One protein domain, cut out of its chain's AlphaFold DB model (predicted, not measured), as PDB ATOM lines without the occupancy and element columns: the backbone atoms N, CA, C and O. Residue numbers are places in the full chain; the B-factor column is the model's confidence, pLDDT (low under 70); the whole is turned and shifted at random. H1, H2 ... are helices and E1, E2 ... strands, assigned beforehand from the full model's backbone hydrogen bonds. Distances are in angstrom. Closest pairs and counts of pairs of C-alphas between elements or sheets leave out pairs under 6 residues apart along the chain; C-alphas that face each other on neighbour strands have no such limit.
ATOM      1  N   ALA A   9     225.608 130.453 187.584       88.88
ATOM      2  CA  ALA A   9     224.616 131.186 186.795       88.88
ATOM      3  C   ALA A   9     225.233 132.049 185.676       88.88
ATOM      4  O   ALA A   9     224.518 132.453 184.769       88.88
ATOM      5  N   TYR A  10     226.540 132.334 185.734       88.81
ATOM      6  CA  TYR A  10     227.268 133.099 184.717       88.81
ATOM      7  C   TYR A  10     227.905 132.215 183.640       88.81
ATOM      8  O   TYR A  10     228.552 132.742 182.735       88.81
ATOM      9  N   LEU A  11     227.761 130.887 183.718       87.00
ATOM     10  CA  LEU A  11     228.318 130.007 182.698       87.00
ATOM     11  C   LEU A  11     227.707 130.340 181.328       87.00
ATOM     12  O   LEU A  11     226.481 130.405 181.206       87.00
ATOM     13  N   PRO A  12     228.541 130.576 180.300       83.50
ATOM     14  CA  PRO A  12     228.034 130.960 178.998       83.50
ATOM     15  C   PRO A  12     227.337 129.767 178.349       83.50
ATOM     16  O   PRO A  12     227.953 128.722 178.132       83.50
ATOM     17  N   THR A  13     226.077 129.944 177.968       79.94
ATOM     18  CA  THR A  13     225.429 129.060 177.010       79.94
ATOM     19  C   THR A  13     225.744 129.553 175.603       79.94
ATOM     20  O   THR A  13     225.901 130.751 175.333       79.94
ATOM     21  N   ARG A  14     225.924 128.602 174.691       69.88
ATOM     22  CA  ARG A  14     226.024 128.866 173.259       69.88
ATOM     23  C   ARG A  14     224.815 128.173 172.650       69.88
ATOM     24  O   ARG A  14     224.766 126.950 172.738       69.88
ATOM     25  N   PRO A  15     223.821 128.911 172.135       59.88
ATOM     26  CA  PRO A  15     222.747 128.291 171.374       59.88
ATOM     27  C   PRO A  15     223.361 127.442 170.258       59.88
ATOM     28  O   PRO A  15     224.331 127.879 169.636       59.88
ATOM     29  N   ASP A  16     222.831 126.244 170.028       47.94
ATOM     30  CA  ASP A  16     223.256 125.429 168.894       47.94
ATOM     31  C   ASP A  16     222.933 126.177 167.592       47.94
ATOM     32  O   ASP A  16     221.812 126.644 167.383       47.94
ATOM     33  N   GLY A  17     223.939 126.322 166.730       53.47
ATOM     34  CA  GLY A  17     223.843 127.102 165.497       53.47
ATOM     35  C   GLY A  17     224.356 128.544 165.606       53.47
ATOM     36  O   GLY A  17     224.502 129.138 166.672       53.47
ATOM     37  N   PHE A  18     224.697 129.107 164.449       52.78
ATOM     38  CA  PHE A  18     225.219 130.464 164.312       52.78
ATOM     39  C   PHE A  18     224.068 131.486 164.306       52.78
ATOM     40  O   PHE A  18     223.138 131.350 163.511       52.78
ATOM     41  N   GLN A  19     224.127 132.512 165.165       56.12
ATOM     42  CA  GLN A  19     223.181 133.633 165.126       56.12
ATOM     43  C   GLN A  19     223.602 134.639 164.043       56.12
ATOM     44  O   GLN A  19     224.762 135.047 164.048       56.12
ATOM     45  N   PRO A  20     222.693 135.068 163.144       56.62
ATOM     46  CA  PRO A  20     222.989 136.085 162.139       56.62
ATOM     47  C   PRO A  20     223.565 137.354 162.768       56.62
ATOM     48  O   PRO A  20     223.126 137.773 163.844       56.62
ATOM     49  N   THR A  21     224.510 137.996 162.078       59.00
ATOM     50  CA  THR A  21     225.073 139.267 162.531       59.00
ATOM     51  C   THR A  21     223.958 140.297 162.698       59.00
ATOM     52  O   THR A  21     223.228 140.602 161.757       59.00
ATOM     53  N   ILE A  22     223.806 140.824 163.915       61.81
ATOM     54  CA  ILE A  22     222.799 141.842 164.211       61.81
ATOM     55  C   ILE A  22     223.255 143.149 163.564       61.81
ATOM     56  O   ILE A  22     224.247 143.740 163.992       61.81
ATOM     57  N   ASP A  23     222.521 143.596 162.547       63.47
ATOM     58  CA  ASP A  23     222.746 144.893 161.921       63.47
ATOM     59  C   ASP A  23     222.295 146.007 162.878       63.47
ATOM     60  O   ASP A  23     221.106 146.169 163.169       63.47
ATOM     61  N   VAL A  24     223.266 146.734 163.435       68.31
ATOM     62  CA  VAL A  24     223.020 147.906 164.281       68.31
ATOM     63  C   VAL A  24     223.367 149.142 163.456       68.31
ATOM     64  O   VAL A  24     224.554 149.436 163.285       68.31
ATOM     65  N   PRO A  25     222.366 149.878 162.939       75.12
ATOM     66  CA  PRO A  25     222.624 151.058 162.131       75.12
ATOM     67  C   PRO A  25     223.254 152.162 162.977       75.12
ATOM     68  O   PRO A  25     223.102 152.199 164.198       75.12
ATOM     69  N   PHE A  26     223.920 153.103 162.307       82.31
ATOM     70  CA  PHE A  26     224.434 154.296 162.966       82.31
ATOM     71  C   PHE A  26     223.312 155.057 163.687       82.31
ATOM     72  O   PHE A  26     222.258 155.321 163.102       82.31
ATOM     73  N   PHE A  27     223.563 155.471 164.926       85.06
ATOM     74  CA  PHE A  27     222.667 156.331 165.694       85.06
ATOM     75  C   PHE A  27     223.432 157.444 166.413       85.06
ATOM     76  O   PHE A  27     224.591 157.286 166.797       85.06
ATOM     77  N   GLU A  28     222.777 158.583 166.622       82.31
ATOM     78  CA  GLU A  28     223.319 159.637 167.479       82.31
ATOM     79  C   GLU A  28     223.043 159.302 168.949       82.31
ATOM     80  O   GLU A  28     221.909 159.014 169.332       82.31
ATOM     81  N   ALA A  29     224.087 159.342 169.777       79.12
ATOM     82  CA  ALA A  29     224.006 159.090 171.211       79.12
ATOM     83  C   ALA A  29     224.671 160.227 171.986       79.12
ATOM     84  O   ALA A  29     225.755 160.687 171.627       79.12
ATOM     85  N   GLU A  30     224.029 160.671 173.066       81.31
ATOM     86  CA  GLU A  30     224.630 161.624 173.994       81.31
ATOM     87  C   GLU A  30     225.417 160.876 175.078       81.31
ATOM     88  O   GLU A  30     224.846 160.122 175.870       81.31
ATOM     89  N   GLU A  31     226.726 161.124 175.141       88.38
ATOM     90  CA  GLU A  31     227.601 160.539 176.157       88.38
ATOM     91  C   GLU A  31     227.257 161.052 177.569       88.38
ATOM     92  O   GLU A  31     227.284 162.267 177.802       88.38
ATOM     93  N   PRO A  32     227.033 160.168 178.561       89.69
ATOM     94  CA  PRO A  32     226.698 160.561 179.934       89.69
ATOM     95  C   PRO A  32     227.683 161.541 180.576       89.69
ATOM     96  O   PRO A  32     227.285 162.444 181.314       89.69
ATOM     97  N   GLY A  33     228.974 161.419 180.250       88.38
ATOM     98  CA  GLY A  33     230.004 162.321 180.763       88.38
ATOM     99  C   GLY A  33     229.808 163.781 180.330       88.38
ATOM    100  O   GLY A  33     230.228 164.692 181.044       88.38
ATOM    101  N   VAL A  34     229.131 164.033 179.200       90.00
ATOM    102  CA  VAL A  34     228.780 165.394 178.758       90.00
ATOM    103  C   VAL A  34     227.756 166.019 179.705       90.00
ATOM    104  O   VAL A  34     227.907 167.190 180.061       90.00
ATOM    105  N   ARG A  35     226.779 165.238 180.190       88.94
ATOM    106  CA  ARG A  35     225.767 165.704 181.153       88.94
ATOM    107  C   ARG A  35     226.403 166.134 182.470       88.94
ATOM    108  O   ARG A  35     226.140 167.243 182.938       88.94
ATOM    109  N   ALA A  36     227.305 165.318 183.019       85.44
ATOM    110  CA  ALA A  36     228.058 165.681 184.222       85.44
ATOM    111  C   ALA A  36     228.935 166.921 183.999       85.44
ATOM    112  O   ALA A  36     228.945 167.824 184.833       85.44
ATOM    113  N   LYS A  37     229.626 167.012 182.855       82.94
ATOM    114  CA  LYS A  37     230.481 168.159 182.515       82.94
ATOM    115  C   LYS A  37     229.691 169.466 182.377       82.94
ATOM    116  O   LYS A  37     230.164 170.507 182.821       82.94
ATOM    117  N   ALA A  38     228.490 169.418 181.800       77.31
ATOM    118  CA  ALA A  38     227.586 170.565 181.698       77.31
ATOM    119  C   ALA A  38     226.954 170.942 183.053       77.31
ATOM    120  O   ALA A  38     226.692 172.116 183.314       77.31
ATOM    121  N   GLY A  39     226.739 169.949 183.922       64.69
ATOM    122  CA  GLY A  39     226.164 170.091 185.258       64.69
ATOM    123  C   GLY A  39     227.141 170.510 186.362       64.69
ATOM    124  O   GLY A  39     226.707 170.627 187.506       64.69
ATOM    125  N   GLN A  40     228.427 170.749 186.064       62.31
ATOM    126  CA  GLN A  40     229.409 171.300 187.007       62.31
ATOM    127  C   GLN A  40     229.425 172.844 186.952       62.31
ATOM    128  O   GLN A  40     230.156 173.418 186.140       62.31
ATOM    129  N   PRO A  41     228.691 173.586 187.811       50.88
ATOM    130  CA  PRO A  41     229.007 174.989 188.022       50.88
ATOM    131  C   PRO A  41     230.404 175.101 188.634       50.88
ATOM    132  O   PRO A  41     230.802 174.284 189.465       50.88
ATOM    133  N   ALA A  42     231.128 176.166 188.284       46.56
ATOM    134  CA  ALA A  42     232.484 176.461 188.759       46.56
ATOM    135  C   ALA A  42     232.627 176.591 190.301       46.56
ATOM    136  O   ALA A  42     233.707 176.914 190.790       46.56
ATOM    137  N   SER A  43     231.562 176.352 191.074       44.88
ATOM    138  CA  SER A  43     231.499 176.539 192.524       44.88
ATOM    139  C   SER A  43     230.574 175.582 193.310       44.88
ATOM    140  O   SER A  43     230.402 175.817 194.505       44.88
ATOM    141  N   SER A  44     230.004 174.498 192.748       44.56
ATOM    142  CA  SER A  44     229.240 173.523 193.567       44.56
ATOM    143  C   SER A  44     230.096 172.325 194.008       44.56
ATOM    144  O   SER A  44     230.715 171.611 193.219       44.56
ATOM    145  N   GLY A  45     230.174 172.143 195.325       48.91
ATOM    146  CA  GLY A  45     231.061 171.208 196.015       48.91
ATOM    147  C   GLY A  45     230.463 169.839 196.337       48.91
ATOM    148  O   GLY A  45     230.800 169.297 197.379       48.91
ATOM    149  N   SER A  46     229.600 169.262 195.500       54.16
ATOM    150  CA  SER A  46     229.140 167.879 195.705       54.16
ATOM    151  C   SER A  46     229.384 167.045 194.453       54.16
ATOM    152  O   SER A  46     228.468 166.811 193.675       54.16
ATOM    153  N   SER A  47     230.636 166.638 194.256       72.44
ATOM    154  CA  SER A  47     230.939 165.476 193.421       72.44
ATOM    155  C   SER A  47     231.145 164.291 194.349       72.44
ATOM    156  O   SER A  47     231.760 164.450 195.410       72.44
ATOM    157  N   ILE A  48     230.684 163.109 193.943       78.94
ATOM    158  CA  ILE A  48     230.915 161.871 194.701       78.94
ATOM    159  C   ILE A  48     232.416 161.566 194.848       78.94
ATOM    160  O   ILE A  48     232.811 160.865 195.774       78.94
ATOM    161  N   PHE A  49     233.258 162.155 193.987       79.00
ATOM    162  CA  PHE A  49     234.715 162.007 193.963       79.00
ATOM    163  C   PHE A  49     235.494 163.171 194.607       79.00
ATOM    164  O   PHE A  49     236.724 163.169 194.575       79.00
ATOM    165  N   ARG A  50     234.812 164.181 195.169       71.94
ATOM    166  CA  ARG A  50     235.437 165.300 195.905       71.94
ATOM    167  C   ARG A  50     235.384 165.074 197.419       71.94
ATOM    168  O   ARG A  50     234.594 164.266 197.903       71.94
ATOM    169  N   ASP A  51     236.206 165.816 198.167       56.62
ATOM    170  CA  ASP A  51     236.275 165.742 199.632       56.62
ATOM    171  C   ASP A  51     234.876 165.835 200.272       56.62
ATOM    172  O   ASP A  51     234.190 166.849 200.160       56.62
ATOM    173  N   GLY A  52     234.450 164.750 200.935       61.94
ATOM    174  CA  GLY A  52     233.125 164.609 201.557       61.94
ATOM    175  C   GLY A  52     232.097 163.774 200.773       61.94
ATOM    176  O   GLY A  52     231.053 163.452 201.335       61.94
ATOM    177  N   GLY A  53     232.387 163.372 199.528       64.06
ATOM    178  CA  GLY A  53     231.494 162.611 198.633       64.06
ATOM    179  C   GLY A  53     231.452 161.088 198.838       64.06
ATOM    180  O   GLY A  53     230.773 160.384 198.097       64.06
ATOM    181  N   GLY A  54     232.165 160.563 199.838       75.38
ATOM    182  CA  GLY A  54     232.193 159.135 200.182       75.38
ATOM    183  C   GLY A  54     233.169 158.285 199.357       75.38
ATOM    184  O   GLY A  54     233.714 157.323 199.901       75.38
ATOM    185  N   ALA A  55     233.470 158.656 198.106       86.00
ATOM    186  CA  ALA A  55     234.456 157.946 197.294       86.00
ATOM    187  C   ALA A  55     235.891 158.408 197.583       86.00
ATOM    188  O   ALA A  55     236.172 159.597 197.739       86.00
ATOM    189  N   LYS A  56     236.822 157.454 197.595       88.56
ATOM    190  CA  LYS A  56     238.265 157.702 197.578       88.56
ATOM    191  C   LYS A  56     238.797 157.333 196.203       88.56
ATOM    192  O   LYS A  56     238.637 156.186 195.790       88.56
ATOM    193  N   VAL A  57     239.408 158.298 195.522       87.75
ATOM    194  CA  VAL A  57     239.984 158.121 194.185       87.75
ATOM    195  C   VAL A  57     241.497 158.233 194.268       87.75
ATOM    196  O   VAL A  57     242.021 159.234 194.756       87.75
ATOM    197  N   GLU A  58     242.192 157.221 193.767       85.44
ATOM    198  CA  GLU A  58     243.648 157.185 193.694       85.44
ATOM    199  C   GLU A  58     244.083 156.933 192.251       85.44
ATOM    200  O   GLU A  58     243.662 155.972 191.611       85.44
ATOM    201  N   ASN A  59     244.908 157.816 191.695       81.12
ATOM    202  CA  ASN A  59     245.364 157.665 190.318       81.12
ATOM    203  C   ASN A  59     246.367 156.511 190.211       81.12
ATOM    204  O   ASN A  59     247.409 156.547 190.856       81.12
ATOM    205  N   ILE A  60     246.090 155.541 189.333       72.06
ATOM    206  CA  ILE A  60     246.981 154.392 189.091       72.06
ATOM    207  C   ILE A  60     248.243 154.854 188.350       72.06
ATOM    208  O   ILE A  60     249.358 154.474 188.692       72.06
ATOM    209  N   THR A  61     248.078 155.719 187.344       64.19
ATOM    210  CA  THR A  61     249.189 156.427 186.692       64.19
ATOM    211  C   THR A  61     248.849 157.915 186.558       64.19
ATOM    212  O   THR A  61     247.683 158.295 186.658       64.19
ATOM    213  N   PRO A  62     249.809 158.806 186.253       71.56
ATOM    214  CA  PRO A  62     249.513 160.226 186.061       71.56
ATOM    215  C   PRO A  62     248.492 160.500 184.946       71.56
ATOM    216  O   PRO A  62     247.713 161.447 185.043       71.56
ATOM    217  N   ARG A  63     248.467 159.674 183.890       64.94
ATOM    218  CA  ARG A  63     247.678 159.941 182.672       64.94
ATOM    219  C   ARG A  63     246.497 159.002 182.453       64.94
ATOM    220  O   ARG A  63     245.563 159.402 181.775       64.94
ATOM    221  N   VAL A  64     246.554 157.784 182.980       76.56
ATOM    222  CA  VAL A  64     245.559 156.728 182.742       76.56
ATOM    223  C   VAL A  64     245.310 155.951 184.023       76.56
ATOM    224  O   VAL A  64     246.243 155.692 184.783       76.56
ATOM    225  N   GLY A  65     244.074 155.540 184.251       81.25
ATOM    226  CA  GLY A  65     243.730 154.701 185.382       81.25
ATOM    227  C   GLY A  65     243.448 155.509 186.645       81.25
ATOM    228  O   GLY A  65     244.210 156.414 187.016       81.25
ATOM    229  N   ALA A  66     242.374 155.143 187.331       83.56
ATOM    230  CA  ALA A  66     242.139 155.496 188.721       83.56
ATOM    231  C   ALA A  66     241.485 154.320 189.456       83.56
ATOM    232  O   ALA A  66     240.594 153.664 188.921       83.56
ATOM    233  N   GLU A  67     241.935 154.048 190.675       90.44
ATOM    234  CA  GLU A  67     241.277 153.145 191.607       90.44
ATOM    235  C   GLU A  67     240.250 153.933 192.425       90.44
ATOM    236  O   GLU A  67     240.530 155.032 192.907       90.44
ATOM    237  N   VAL A  68     239.051 153.373 192.573       91.69
ATOM    238  CA  VAL A  68     237.931 153.980 193.292       91.69
ATOM    239  C   VAL A  68     237.472 153.038 194.401       91.69
ATOM    240  O   VAL A  68     237.181 151.862 194.166       91.69
ATOM    241  N   ARG A  69     237.385 153.566 195.625       93.31
ATOM    242  CA  ARG A  69     236.937 152.843 196.825       93.31
ATOM    243  C   ARG A  69     235.848 153.605 197.571       93.31
ATOM    244  O   ARG A  69     235.777 154.827 197.491       93.31
ATOM    245  N   GLY A  70     235.063 152.888 198.373       90.12
ATOM    246  CA  GLY A  70     234.114 153.483 199.325       90.12
ATOM    247  C   GLY A  70     232.722 153.794 198.768       90.12
ATOM    248  O   GLY A  70     231.886 154.296 199.513       90.12
ATOM    249  N   ILE A  71     232.451 153.467 197.503       92.69
ATOM    250  CA  ILE A  71     231.131 153.604 196.871       92.69
ATOM    251  C   ILE A  71     230.752 152.320 196.134       92.69
ATOM    252  O   ILE A  71     231.634 151.588 195.699       92.69
ATOM    253  N   GLN A  72     229.452 152.070 195.984       94.56
ATOM    254  CA  GLN A  72     228.899 150.957 195.208       94.56
ATOM    255  C   GLN A  72     228.229 151.498 193.950       94.56
ATOM    256  O   GLN A  72     227.321 152.325 194.057       94.56
ATOM    257  N   LEU A  73     228.627 151.016 192.769       94.31
ATOM    258  CA  LEU A  73     228.005 151.409 191.498       94.31
ATOM    259  C   LEU A  73     226.488 151.157 191.497       94.31
ATOM    260  O   LEU A  73     225.725 151.953 190.952       94.31
ATOM    261  N   SER A  74     226.047 150.089 192.164       95.12
ATOM    262  CA  SER A  74     224.640 149.692 192.307       95.12
ATOM    263  C   SER A  74     223.766 150.693 193.074       95.12
ATOM    264  O   SER A  74     222.543 150.721 192.878       95.12
ATOM    265  N   GLN A  75     224.391 151.528 193.910       93.94
ATOM    266  CA  GLN A  75     223.746 152.480 194.815       93.94
ATOM    267  C   GLN A  75     223.839 153.931 194.324       93.94
ATOM    268  O   GLN A  75     223.284 154.835 194.954       93.94
ATOM    269  N   LEU A  76     224.534 154.180 193.210       92.56
ATOM    270  CA  LEU A  76     224.666 155.524 192.662       92.56
ATOM    271  C   LEU A  76     223.358 156.004 192.028       92.56
ATOM    272  O   LEU A  76     222.616 155.257 191.387       92.56
ATOM    273  N   SER A  77     223.091 157.300 192.182       92.12
ATOM    274  CA  SER A  77     222.048 157.979 191.418       92.12
ATOM    275  C   SER A  77     222.468 158.122 189.951       92.12
ATOM    276  O   SER A  77     223.649 158.037 189.622       92.12
ATOM    277  N   LYS A  78     221.517 158.429 189.059       91.88
ATOM    278  CA  LYS A  78     221.813 158.723 187.643       91.88
ATOM    279  C   LYS A  78     222.862 159.831 187.471       91.88
ATOM    280  O   LYS A  78     223.737 159.707 186.628       91.88
ATOM    281  N   ALA A  79     222.817 160.865 188.312       89.69
ATOM    282  CA  ALA A  79     223.827 161.922 188.322       89.69
ATOM    283  C   ALA A  79     225.204 161.402 188.777       89.69
ATOM    284  O   ALA A  79     226.220 161.759 188.194       89.69
ATOM    285  N   GLY A  80     225.242 160.503 189.768       90.75
ATOM    286  CA  GLY A  80     226.478 159.831 190.173       90.75
ATOM    287  C   GLY A  80     227.062 158.944 189.068       90.75
ATOM    288  O   GLY A  80     228.273 158.923 188.882       90.75
ATOM    289  N   LEU A  81     226.218 158.257 188.292       93.31
ATOM    290  CA  LEU A  81     226.654 157.490 187.118       93.31
ATOM    291  C   LEU A  81     227.164 158.403 185.987       93.31
ATOM    292  O   LEU A  81     228.154 158.069 185.343       93.31
ATOM    293  N   ASP A  82     226.560 159.578 185.780       92.69
ATOM    294  CA  ASP A  82     227.101 160.583 184.851       92.69
ATOM    295  C   ASP A  82     228.498 161.066 185.306       92.69
ATOM    296  O   ASP A  82     229.399 161.233 184.481       92.69
ATOM    297  N   GLU A  83     228.716 161.247 186.616       91.25
ATOM    298  CA  GLU A  83     230.040 161.580 187.166       91.25
ATOM    299  C   GLU A  83     231.061 160.452 186.956       91.25
ATOM    300  O   GLU A  83     232.216 160.731 186.625       91.25
ATOM    301  N   VAL A  84     230.655 159.183 187.108       93.50
ATOM    302  CA  VAL A  84     231.508 158.019 186.798       93.50
ATOM    303  C   VAL A  84     231.911 158.033 185.323       93.50
ATOM    304  O   VAL A  84     233.087 157.848 185.015       93.50
ATOM    305  N   ALA A  85     230.971 158.306 184.413       92.62
ATOM    306  CA  ALA A  85     231.246 158.394 182.980       92.62
ATOM    307  C   ALA A  85     232.242 159.511 182.639       92.62
ATOM    308  O   ALA A  85     233.139 159.319 181.817       92.62
ATOM    309  N   LEU A  86     232.115 160.675 183.283       91.94
ATOM    310  CA  LEU A  86     233.062 161.774 183.107       91.94
ATOM    311  C   LEU A  86     234.461 161.386 183.599       91.94
ATOM    312  O   LEU A  86     235.436 161.580 182.875       91.94
ATOM    313  N   LEU A  87     234.558 160.785 184.788       91.44
ATOM    314  CA  LEU A  87     235.840 160.332 185.322       91.44
ATOM    315  C   LEU A  87     236.460 159.242 184.428       91.44
ATOM    316  O   LEU A  87     237.667 159.260 184.187       91.44
ATOM    317  N   ALA A  88     235.653 158.332 183.878       91.88
ATOM    318  CA  ALA A  88     236.114 157.318 182.932       91.88
ATOM    319  C   ALA A  88     236.645 157.952 181.638       91.88
ATOM    320  O   ALA A  88     237.725 157.586 181.184       91.88
ATOM    321  N   ALA A  89     235.962 158.961 181.092       90.62
ATOM    322  CA  ALA A  89     236.427 159.694 179.915       90.62
ATOM    323  C   ALA A  89     237.754 160.443 180.152       90.62
ATOM    324  O   ALA A  89     238.584 160.547 179.249       90.62
ATOM    325  N   GLU A  90     237.977 160.968 181.359       88.12
ATOM    326  CA  GLU A  90     239.205 161.693 181.712       88.12
ATOM    327  C   GLU A  90     240.377 160.764 182.044       88.12
ATOM    328  O   GLU A  90     241.540 161.114 181.820       88.12
ATOM    329  N   ARG A  91     240.089 159.590 182.614       88.50
ATOM    330  CA  ARG A  91     241.103 158.663 183.136       88.50
ATOM    331  C   ARG A  91     241.309 157.430 182.263       88.50
ATOM    332  O   ARG A  91     242.281 156.710 182.471       88.50
ATOM    333  N   GLY A  92     240.434 157.162 181.301       86.94
ATOM    334  CA  GLY A  92     240.458 156.003 180.406       86.94
ATOM    335  C   GLY A  92     240.039 154.682 181.062       86.94
ATOM    336  O   GLY A  92     239.292 153.922 180.461       86.94
ATOM    337  N   VAL A  93     240.496 154.398 182.286       88.94
ATOM    338  CA  VAL A  93     240.189 153.157 183.020       88.94
ATOM    339  C   VAL A  93     239.874 153.481 184.474       88.94
ATOM    340  O   VAL A  93     240.624 154.217 185.115       88.94
ATOM    341  N   LEU A  94     238.799 152.905 185.009       91.94
ATOM    342  CA  LEU A  94     238.452 152.989 186.427       91.94
ATOM    343  C   LEU A  94     238.395 151.589 187.035       91.94
ATOM    344  O   LEU A  94     237.733 150.704 186.498       91.94
ATOM    345  N   VAL A  95     239.070 151.398 188.167       91.75
ATOM    346  CA  VAL A  95     239.073 150.141 188.919       91.75
ATOM    347  C   VAL A  95     238.282 150.347 190.201       91.75
ATOM    348  O   VAL A  95     238.767 150.965 191.145       91.75
ATOM    349  N   PHE A  96     237.063 149.821 190.243       92.88
ATOM    350  CA  PHE A  96     236.240 149.840 191.448       92.88
ATOM    351  C   PHE A  96     236.547 148.613 192.302       92.88
ATOM    352  O   PHE A  96     236.526 147.483 191.814       92.88
ATOM    353  N   ARG A  97     236.848 148.829 193.583       89.56
ATOM    354  CA  ARG A  97     237.117 147.741 194.535       89.56
ATOM    355  C   ARG A  97     235.894 147.451 195.389       89.56
ATOM    356  O   ARG A  97     235.048 148.323 195.578       89.56
ATOM    357  N   ASP A  98     235.852 146.230 195.915       90.81
ATOM    358  CA  ASP A  98     234.886 145.807 196.929       90.81
ATOM    359  C   ASP A  98     233.427 146.039 196.487       90.81
ATOM    360  O   ASP A  98     232.612 146.538 197.258       90.81
ATOM    361  N   GLN A  99     233.119 145.752 195.214       94.31
ATOM    362  CA  GLN A  99     231.795 145.978 194.629       94.31
ATOM    363  C   GLN A  99     230.844 144.803 194.876       94.31
ATOM    364  O   GLN A  99     231.243 143.653 194.735       94.31
ATOM    365  N   ASP A 100     229.569 145.103 195.121       94.69
ATOM    366  CA  ASP A 100     228.464 144.132 195.141       94.69
ATOM    367  C   ASP A 100     227.961 143.768 193.733       94.69
ATOM    368  O   ASP A 100     227.032 142.980 193.576       94.69
ATOM    369  N   PHE A 101     228.573 144.349 192.695       93.00
ATOM    370  CA  PHE A 101     228.028 144.368 191.344       93.00
ATOM    371  C   PHE A 101     227.769 142.975 190.774       93.00
ATOM    372  O   PHE A 101     226.798 142.829 190.047       93.00
ATOM    373  N   ALA A 102     228.571 141.958 191.108       90.62
ATOM    374  CA  ALA A 102     228.355 140.577 190.659       90.62
ATOM    375  C   ALA A 102     227.077 139.940 191.245       90.62
ATOM    376  O   ALA A 102     226.494 139.059 190.618       90.62
ATOM    377  N   ASP A 103     226.604 140.419 192.397       91.69
ATOM    378  CA  ASP A 103     225.559 139.772 193.195       91.69
ATOM    379  C   ASP A 103     224.186 140.469 193.087       91.69
ATOM    380  O   ASP A 103     223.182 139.956 193.582       91.69
ATOM    381  N   ILE A 104     224.095 141.623 192.412       94.25
ATOM    382  CA  ILE A 104     222.838 142.393 192.276       94.25
ATOM    383  C   ILE A 104     221.857 141.827 191.231       94.25
ATOM    384  O   ILE A 104     220.741 142.333 191.094       94.25
ATOM    385  N   GLY A 105     222.269 140.798 190.485       92.62
ATOM    386  CA  GLY A 105     221.477 140.138 189.447       92.62
ATOM    387  C   GLY A 105     221.529 140.813 188.069       92.62
ATOM    388  O   GLY A 105     221.693 142.029 187.939       92.62
ATOM    389  N   PHE A 106     221.349 140.004 187.018       93.38
ATOM    390  CA  PHE A 106     221.542 140.403 185.616       93.38
ATOM    391  C   PHE A 106     220.712 141.610 185.173       93.38
ATOM    392  O   PHE A 106     221.233 142.502 184.509       93.38
ATOM    393  N   GLU A 107     219.431 141.679 185.537       93.44
ATOM    394  CA  GLU A 107     218.574 142.788 185.095       93.44
ATOM    395  C   GLU A 107     218.975 144.121 185.726       93.44
ATOM    396  O   GLU A 107     219.002 145.143 185.039       93.44
ATOM    397  N   ARG A 108     219.388 144.110 186.997       94.94
ATOM    398  CA  ARG A 108     219.892 145.315 187.657       94.94
ATOM    399  C   ARG A 108     221.245 145.743 187.083       94.94
ATOM    400  O   ARG A 108     221.453 146.937 186.873       94.94
ATOM    401  N   GLN A 109     222.132 144.794 186.774       94.56
ATOM    402  CA  GLN A 109     223.393 145.065 186.067       94.56
ATOM    403  C   GLN A 109     223.124 145.744 184.718       94.56
ATOM    404  O   GLN A 109     223.662 146.818 184.449       94.56
ATOM    405  N   LYS A 110     222.230 145.172 183.898       93.06
ATOM    406  CA  LYS A 110     221.846 145.750 182.604       93.06
ATOM    407  C   LYS A 110     221.213 147.130 182.751       93.06
ATOM    408  O   LYS A 110     221.518 148.003 181.949       93.06
ATOM    409  N   GLU A 111     220.349 147.353 183.742       94.19
ATOM    410  CA  GLU A 111     219.740 148.668 183.997       94.19
ATOM    411  C   GLU A 111     220.802 149.748 184.248       94.19
ATOM    412  O   GLU A 111     220.725 150.833 183.673       94.19
ATOM    413  N   ILE A 112     221.819 149.437 185.061       94.81
ATOM    414  CA  ILE A 112     222.914 150.367 185.366       94.81
ATOM    415  C   ILE A 112     223.757 150.640 184.119       94.81
ATOM    416  O   ILE A 112     224.054 151.797 183.829       94.81
ATOM    417  N   VAL A 113     224.123 149.606 183.354       93.06
ATOM    418  CA  VAL A 113     224.959 149.777 182.152       93.06
ATOM    419  C   VAL A 113     224.186 150.478 181.026       93.06
ATOM    420  O   VAL A 113     224.756 151.322 180.340       93.06
ATOM    421  N   ARG A 114     222.869 150.251 180.896       92.38
ATOM    422  CA  ARG A 114     221.994 150.950 179.927       92.38
ATOM    423  C   ARG A 114     221.945 152.463 180.132       92.38
ATOM    424  O   ARG A 114     221.615 153.191 179.200       92.38
ATOM    425  N   HIS A 115     222.301 152.959 181.320       92.56
ATOM    426  CA  HIS A 115     222.466 154.397 181.562       92.56
ATOM    427  C   HIS A 115     223.551 155.027 180.668       92.56
ATOM    428  O   HIS A 115     223.482 156.220 180.366       92.56
ATOM    429  N   TYR A 116     224.525 154.225 180.223       91.19
ATOM    430  CA  TYR A 116     225.644 154.658 179.387       91.19
ATOM    431  C   TYR A 116     225.356 154.600 177.885       91.19
ATOM    432  O   TYR A 116     226.108 155.169 177.100       91.19
ATOM    433  N   GLY A 117     224.252 153.966 177.487       89.06
ATOM    434  CA  GLY A 117     223.833 153.839 176.097       89.06
ATOM    435  C   GLY A 117     223.216 152.472 175.799       89.06
ATOM    436  O   GLY A 117     223.047 151.646 176.703       89.06
ATOM    437  N   PRO A 118     222.859 152.216 174.530       88.19
ATOM    438  CA  PRO A 118     222.424 150.895 174.089       88.19
ATOM    439  C   PRO A 118     223.487 149.834 174.387       88.19
ATOM    440  O   PRO A 118     224.677 150.064 174.177       88.19
ATOM    441  N   LEU A 119     223.061 148.666 174.876       88.50
ATOM    442  CA  LEU A 119     223.983 147.569 175.163       88.50
ATOM    443  C   LEU A 119     224.472 146.944 173.856       88.50
ATOM    444  O   LEU A 119     223.671 146.609 172.981       88.50
ATOM    445  N   HIS A 120     225.789 146.777 173.743       83.75
ATOM    446  CA  HIS A 120     226.400 146.102 172.600       83.75
ATOM    447  C   HIS A 120     225.956 144.641 172.543       83.75
ATOM    448  O   HIS A 120     225.984 143.952 173.560       83.75
ATOM    449  N   LYS A 121     225.590 144.158 171.355       80.50
ATOM    450  CA  LYS A 121     225.215 142.758 171.133       80.50
ATOM    451  C   LYS A 121     226.355 142.048 170.419       80.50
ATOM    452  O   LYS A 121     226.616 142.324 169.250       80.50
ATOM    453  N   HIS A 122     227.043 141.152 171.121       74.25
ATOM    454  CA  HIS A 122     228.197 140.467 170.546       74.25
ATOM    455  C   HIS A 122     227.735 139.339 169.604       74.25
ATOM    456  O   HIS A 122     226.983 138.471 170.046       74.25
ATOM    457  N   PRO A 123     228.195 139.287 168.340       65.19
ATOM    458  CA  PRO A 123     227.641 138.357 167.349       65.19
ATOM    459  C   PRO A 123     227.999 136.882 167.603       65.19
ATOM    460  O   PRO A 123     227.288 135.978 167.182       65.19
ATOM    461  N   THR A 124     229.129 136.620 168.267       63.19
ATOM    462  CA  THR A 124     229.769 135.291 168.207       63.19
ATOM    463  C   THR A 124     230.113 134.679 169.566       63.19
ATOM    464  O   THR A 124     230.506 133.513 169.628       63.19
ATOM    465  N   MET A 125     229.946 135.427 170.660       68.81
ATOM    466  CA  MET A 125     230.361 134.991 171.995       68.81
ATOM    467  C   MET A 125     229.174 134.486 172.813       68.81
ATOM    468  O   MET A 125     228.053 134.957 172.656       68.81
ATOM    469  N   GLY A 126     229.438 133.528 173.706       74.88
ATOM    470  CA  GLY A 126     228.423 132.987 174.607       74.88
ATOM    471  C   GLY A 126     227.994 133.982 175.687       74.88
ATOM    472  O   GLY A 126     228.747 134.899 176.046       74.88
ATOM    473  N   TYR A 127     226.794 133.757 176.214       85.31
ATOM    474  CA  TYR A 127     226.136 134.596 177.214       85.31
ATOM    475  C   TYR A 127     225.412 133.731 178.258       85.31
ATOM    476  O   TYR A 127     225.052 132.597 177.945       85.31
ATOM    477  N   PRO A 128     225.212 134.204 179.500       89.25
ATOM    478  CA  PRO A 128     224.453 133.461 180.502       89.25
ATOM    479  C   PRO A 128     223.017 133.156 180.057       89.25
ATOM    480  O   PRO A 128     222.383 133.922 179.324       89.25
ATOM    481  N   GLU A 129     222.474 132.031 180.515       85.81
ATOM    482  CA  GLU A 129     221.110 131.640 180.166       85.81
ATOM    483  C   GLU A 129     220.094 132.712 180.606       85.81
ATOM    484  O   GLU A 129     220.137 133.229 181.721       85.81
ATOM    485  N   GLY A 130     219.194 133.096 179.697       84.69
ATOM    486  CA  GLY A 130     218.180 134.122 179.955       84.69
ATOM    487  C   GLY A 130     218.662 135.580 179.884       84.69
ATOM    488  O   GLY A 130     217.831 136.479 180.015       84.69
ATOM    489  N   THR A 131     219.949 135.867 179.635       86.38
ATOM    490  CA  THR A 131     220.420 137.264 179.520       86.38
ATOM    491  C   THR A 131     220.397 137.817 178.097       86.38
ATOM    492  O   THR A 131     220.169 139.017 177.932       86.38
ATOM    493  N   GLY A 132     220.626 136.967 177.094       82.56
ATOM    494  CA  GLY A 132     220.783 137.362 175.690       82.56
ATOM    495  C   GLY A 132     222.180 137.914 175.345       82.56
ATOM    496  O   GLY A 132     223.012 138.084 176.239       82.56
ATOM    497  N   PRO A 133     222.432 138.243 174.060       80.00
ATOM    498  CA  PRO A 133     223.760 138.583 173.519       80.00
ATOM    499  C   PRO A 133     224.303 139.954 173.958       80.00
ATOM    500  O   PRO A 133     225.415 140.326 173.594       80.00
ATOM    501  N   GLU A 134     223.525 140.707 174.740       83.44
ATOM    502  CA  GLU A 134     223.936 141.964 175.385       83.44
ATOM    503  C   GLU A 134     224.911 141.741 176.553       83.44
ATOM    504  O   GLU A 134     225.434 142.697 177.122       83.44
ATOM    505  N   PHE A 135     225.113 140.485 176.958       86.31
ATOM    506  CA  PHE A 135     225.888 140.121 178.134       86.31
ATOM    507  C   PHE A 135     226.970 139.116 177.767       86.31
ATOM    508  O   PHE A 135     226.666 138.010 177.340       86.31
ATOM    509  N   HIS A 136     228.235 139.473 177.958       83.38
ATOM    510  CA  HIS A 136     229.352 138.625 177.558       83.38
ATOM    511  C   HIS A 136     230.142 138.113 178.769       83.38
ATOM    512  O   HIS A 136     230.448 138.881 179.679       83.38
ATOM    513  N   VAL A 137     230.501 136.821 178.764       81.75
ATOM    514  CA  VAL A 137     231.344 136.201 179.797       81.75
ATOM    515  C   VAL A 137     232.618 135.630 179.183       81.75
ATOM    516  O   VAL A 137     232.580 134.743 178.326       81.75
ATOM    517  N   VAL A 138     233.761 136.114 179.673       78.56
ATOM    518  CA  VAL A 138     235.082 135.555 179.370       78.56
ATOM    519  C   VAL A 138     235.313 134.359 180.292       78.56
ATOM    520  O   VAL A 138     235.706 134.518 181.445       78.56
ATOM    521  N   TYR A 139     235.029 133.159 179.786       76.44
ATOM    522  CA  TYR A 139     235.186 131.898 180.513       76.44
ATOM    523  C   TYR A 139     236.247 131.019 179.850       76.44
ATOM    524  O   TYR A 139     236.208 130.799 178.639       76.44
ATOM    525  N   ALA A 140     237.175 130.503 180.653       68.19
ATOM    526  CA  ALA A 140     238.188 129.550 180.224       68.19
ATOM    527  C   ALA A 140     238.282 128.418 181.251       68.19
ATOM    528  O   ALA A 140     238.496 128.667 182.436       68.19
ATOM    529  N   ASP A 141     238.161 127.180 180.785       63.44
ATOM    530  CA  ASP A 141     238.364 125.968 181.577       63.44
ATOM    531  C   ASP A 141     239.223 124.956 180.792       63.44
ATOM    532  O   ASP A 141     239.757 125.239 179.713       63.44
ATOM    533  N   GLU A 142     239.392 123.752 181.340       55.78
ATOM    534  CA  GLU A 142     240.165 122.692 180.682       55.78
ATOM    535  C   GLU A 142     239.506 122.158 179.392       55.78
ATOM    536  O   GLU A 142     240.199 121.522 178.596       55.78
ATOM    537  N   LYS A 143     238.205 122.411 179.164       54.16
ATOM    538  CA  LYS A 143     237.397 121.810 178.083       54.16
ATOM    539  C   LYS A 143     237.038 122.786 176.951       54.16
ATOM    540  O   LYS A 143     237.139 122.424 175.786       54.16
ATOM    541  N   ALA A 144     236.625 124.005 177.278       52.81
ATOM    542  CA  ALA A 144     236.147 125.065 176.392       52.81
ATOM    543  C   ALA A 144     237.277 125.911 175.775       52.81
ATOM    544  O   ALA A 144     237.029 126.677 174.843       52.81
ATOM    545  N   GLY A 145     238.514 125.751 176.255       51.50
ATOM    546  CA  GLY A 145     239.702 126.375 175.679       51.50
ATOM    547  C   GLY A 145     240.598 126.962 176.757       51.50
ATOM    548  O   GLY A 145     240.219 127.876 177.484       51.50
ATOM    549  N   ASN A 146     241.823 126.454 176.838       46.81
ATOM    550  CA  ASN A 146     242.838 127.023 177.707       46.81
ATOM    551  C   ASN A 146     243.502 128.228 177.016       46.81
ATOM    552  O   ASN A 146     243.608 128.295 175.791       46.81
ATOM    553  N   LEU A 147     244.046 129.155 177.812       43.38
ATOM    554  CA  LEU A 147     244.916 130.239 177.331       43.38
ATOM    555  C   LEU A 147     246.054 129.704 176.424       43.38
ATOM    556  O   LEU A 147     246.560 130.418 175.567       43.38
ATOM    557  N   ARG A 148     246.429 128.421 176.580       41.19
ATOM    558  CA  ARG A 148     247.405 127.705 175.741       41.19
ATOM    559  C   ARG A 148     246.978 127.549 174.279       41.19
ATOM    560  O   ARG A 148     247.856 127.593 173.424       41.19
ATOM    561  N   THR A 149     245.690 127.404 173.969       44.53
ATOM    562  CA  THR A 149     245.209 127.357 172.578       44.53
ATOM    563  C   THR A 149     245.412 128.710 171.887       44.53
ATOM    564  O   THR A 149     245.813 128.747 170.728       44.53
ATOM    565  N   LEU A 150     245.224 129.816 172.622       42.28
ATOM    566  CA  LEU A 150     245.472 131.195 172.166       42.28
ATOM    567  C   LEU A 150     246.970 131.546 172.092       42.28
ATOM    568  O   LEU A 150     247.407 132.237 171.175       42.28
ATOM    569  N   LEU A 151     247.773 131.046 173.036       39.72
ATOM    570  CA  LEU A 151     249.230 131.230 173.079       39.72
ATOM    571  C   LEU A 151     249.979 130.407 172.015       39.72
ATOM    572  O   LEU A 151     251.089 130.770 171.615       39.72
ATOM    573  N   GLY A 152     249.419 129.277 171.575       46.38
ATOM    574  CA  GLY A 152     250.126 128.322 170.726       46.38
ATOM    575  C   GLY A 152     251.452 127.876 171.377       46.38
ATOM    576  O   GLY A 152     251.467 127.530 172.558       46.38
TER     577      GLY A 152
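AT A GLANCE: This is residues 9 to 152 of the 814 residues of the protein "Ankyrin-2 ankyrin" of Colletotrichum fioriniae PJ7 (UniProt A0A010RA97). This domain has little regular structure: a small sheet with H2 packed on it and H1 crossing H2, then long loops past H3 to free-standing residues 140 to 152. H1, E1, E2, H2, E3, H3 and H4 hold 46 of 144 printed residues, class mixed. It is loose, radius of gyration of the C-alphas 18.3 A, spanning 57 by 34 by 29 A.

HOW THE PARTS SIT: Look at the mixed sheet: E1, residues 56 to 59, and E2, 66 to 69, form an antiparallel hairpin, N 58 to O 67 2.9 A; E3, 94 to 96, is parallel to E2, N 95 to O 66 2.8 A. H2, residues 78 to 91, is on the sheet. H1, residues 32 to 38, touches H2 about perpendicular, 88 degrees; C-alphas 33 and 86 are closest, 3.9 A. Every helix O i to N i+4 pair is within hydrogen-bond range.

IN THESE COORDINATES: Find H1 beginning at C-alpha 32, (226.698, 160.561, 179.934). H3 is residues 106 to 114; H4, 147 to 151, ends at (249.230, 131.230, 173.079).

THE WHOLE: The printed part has no cut; links H1 to E1 and H3 to H4 are long. Residues 140 to 152 are under pLDDT 70.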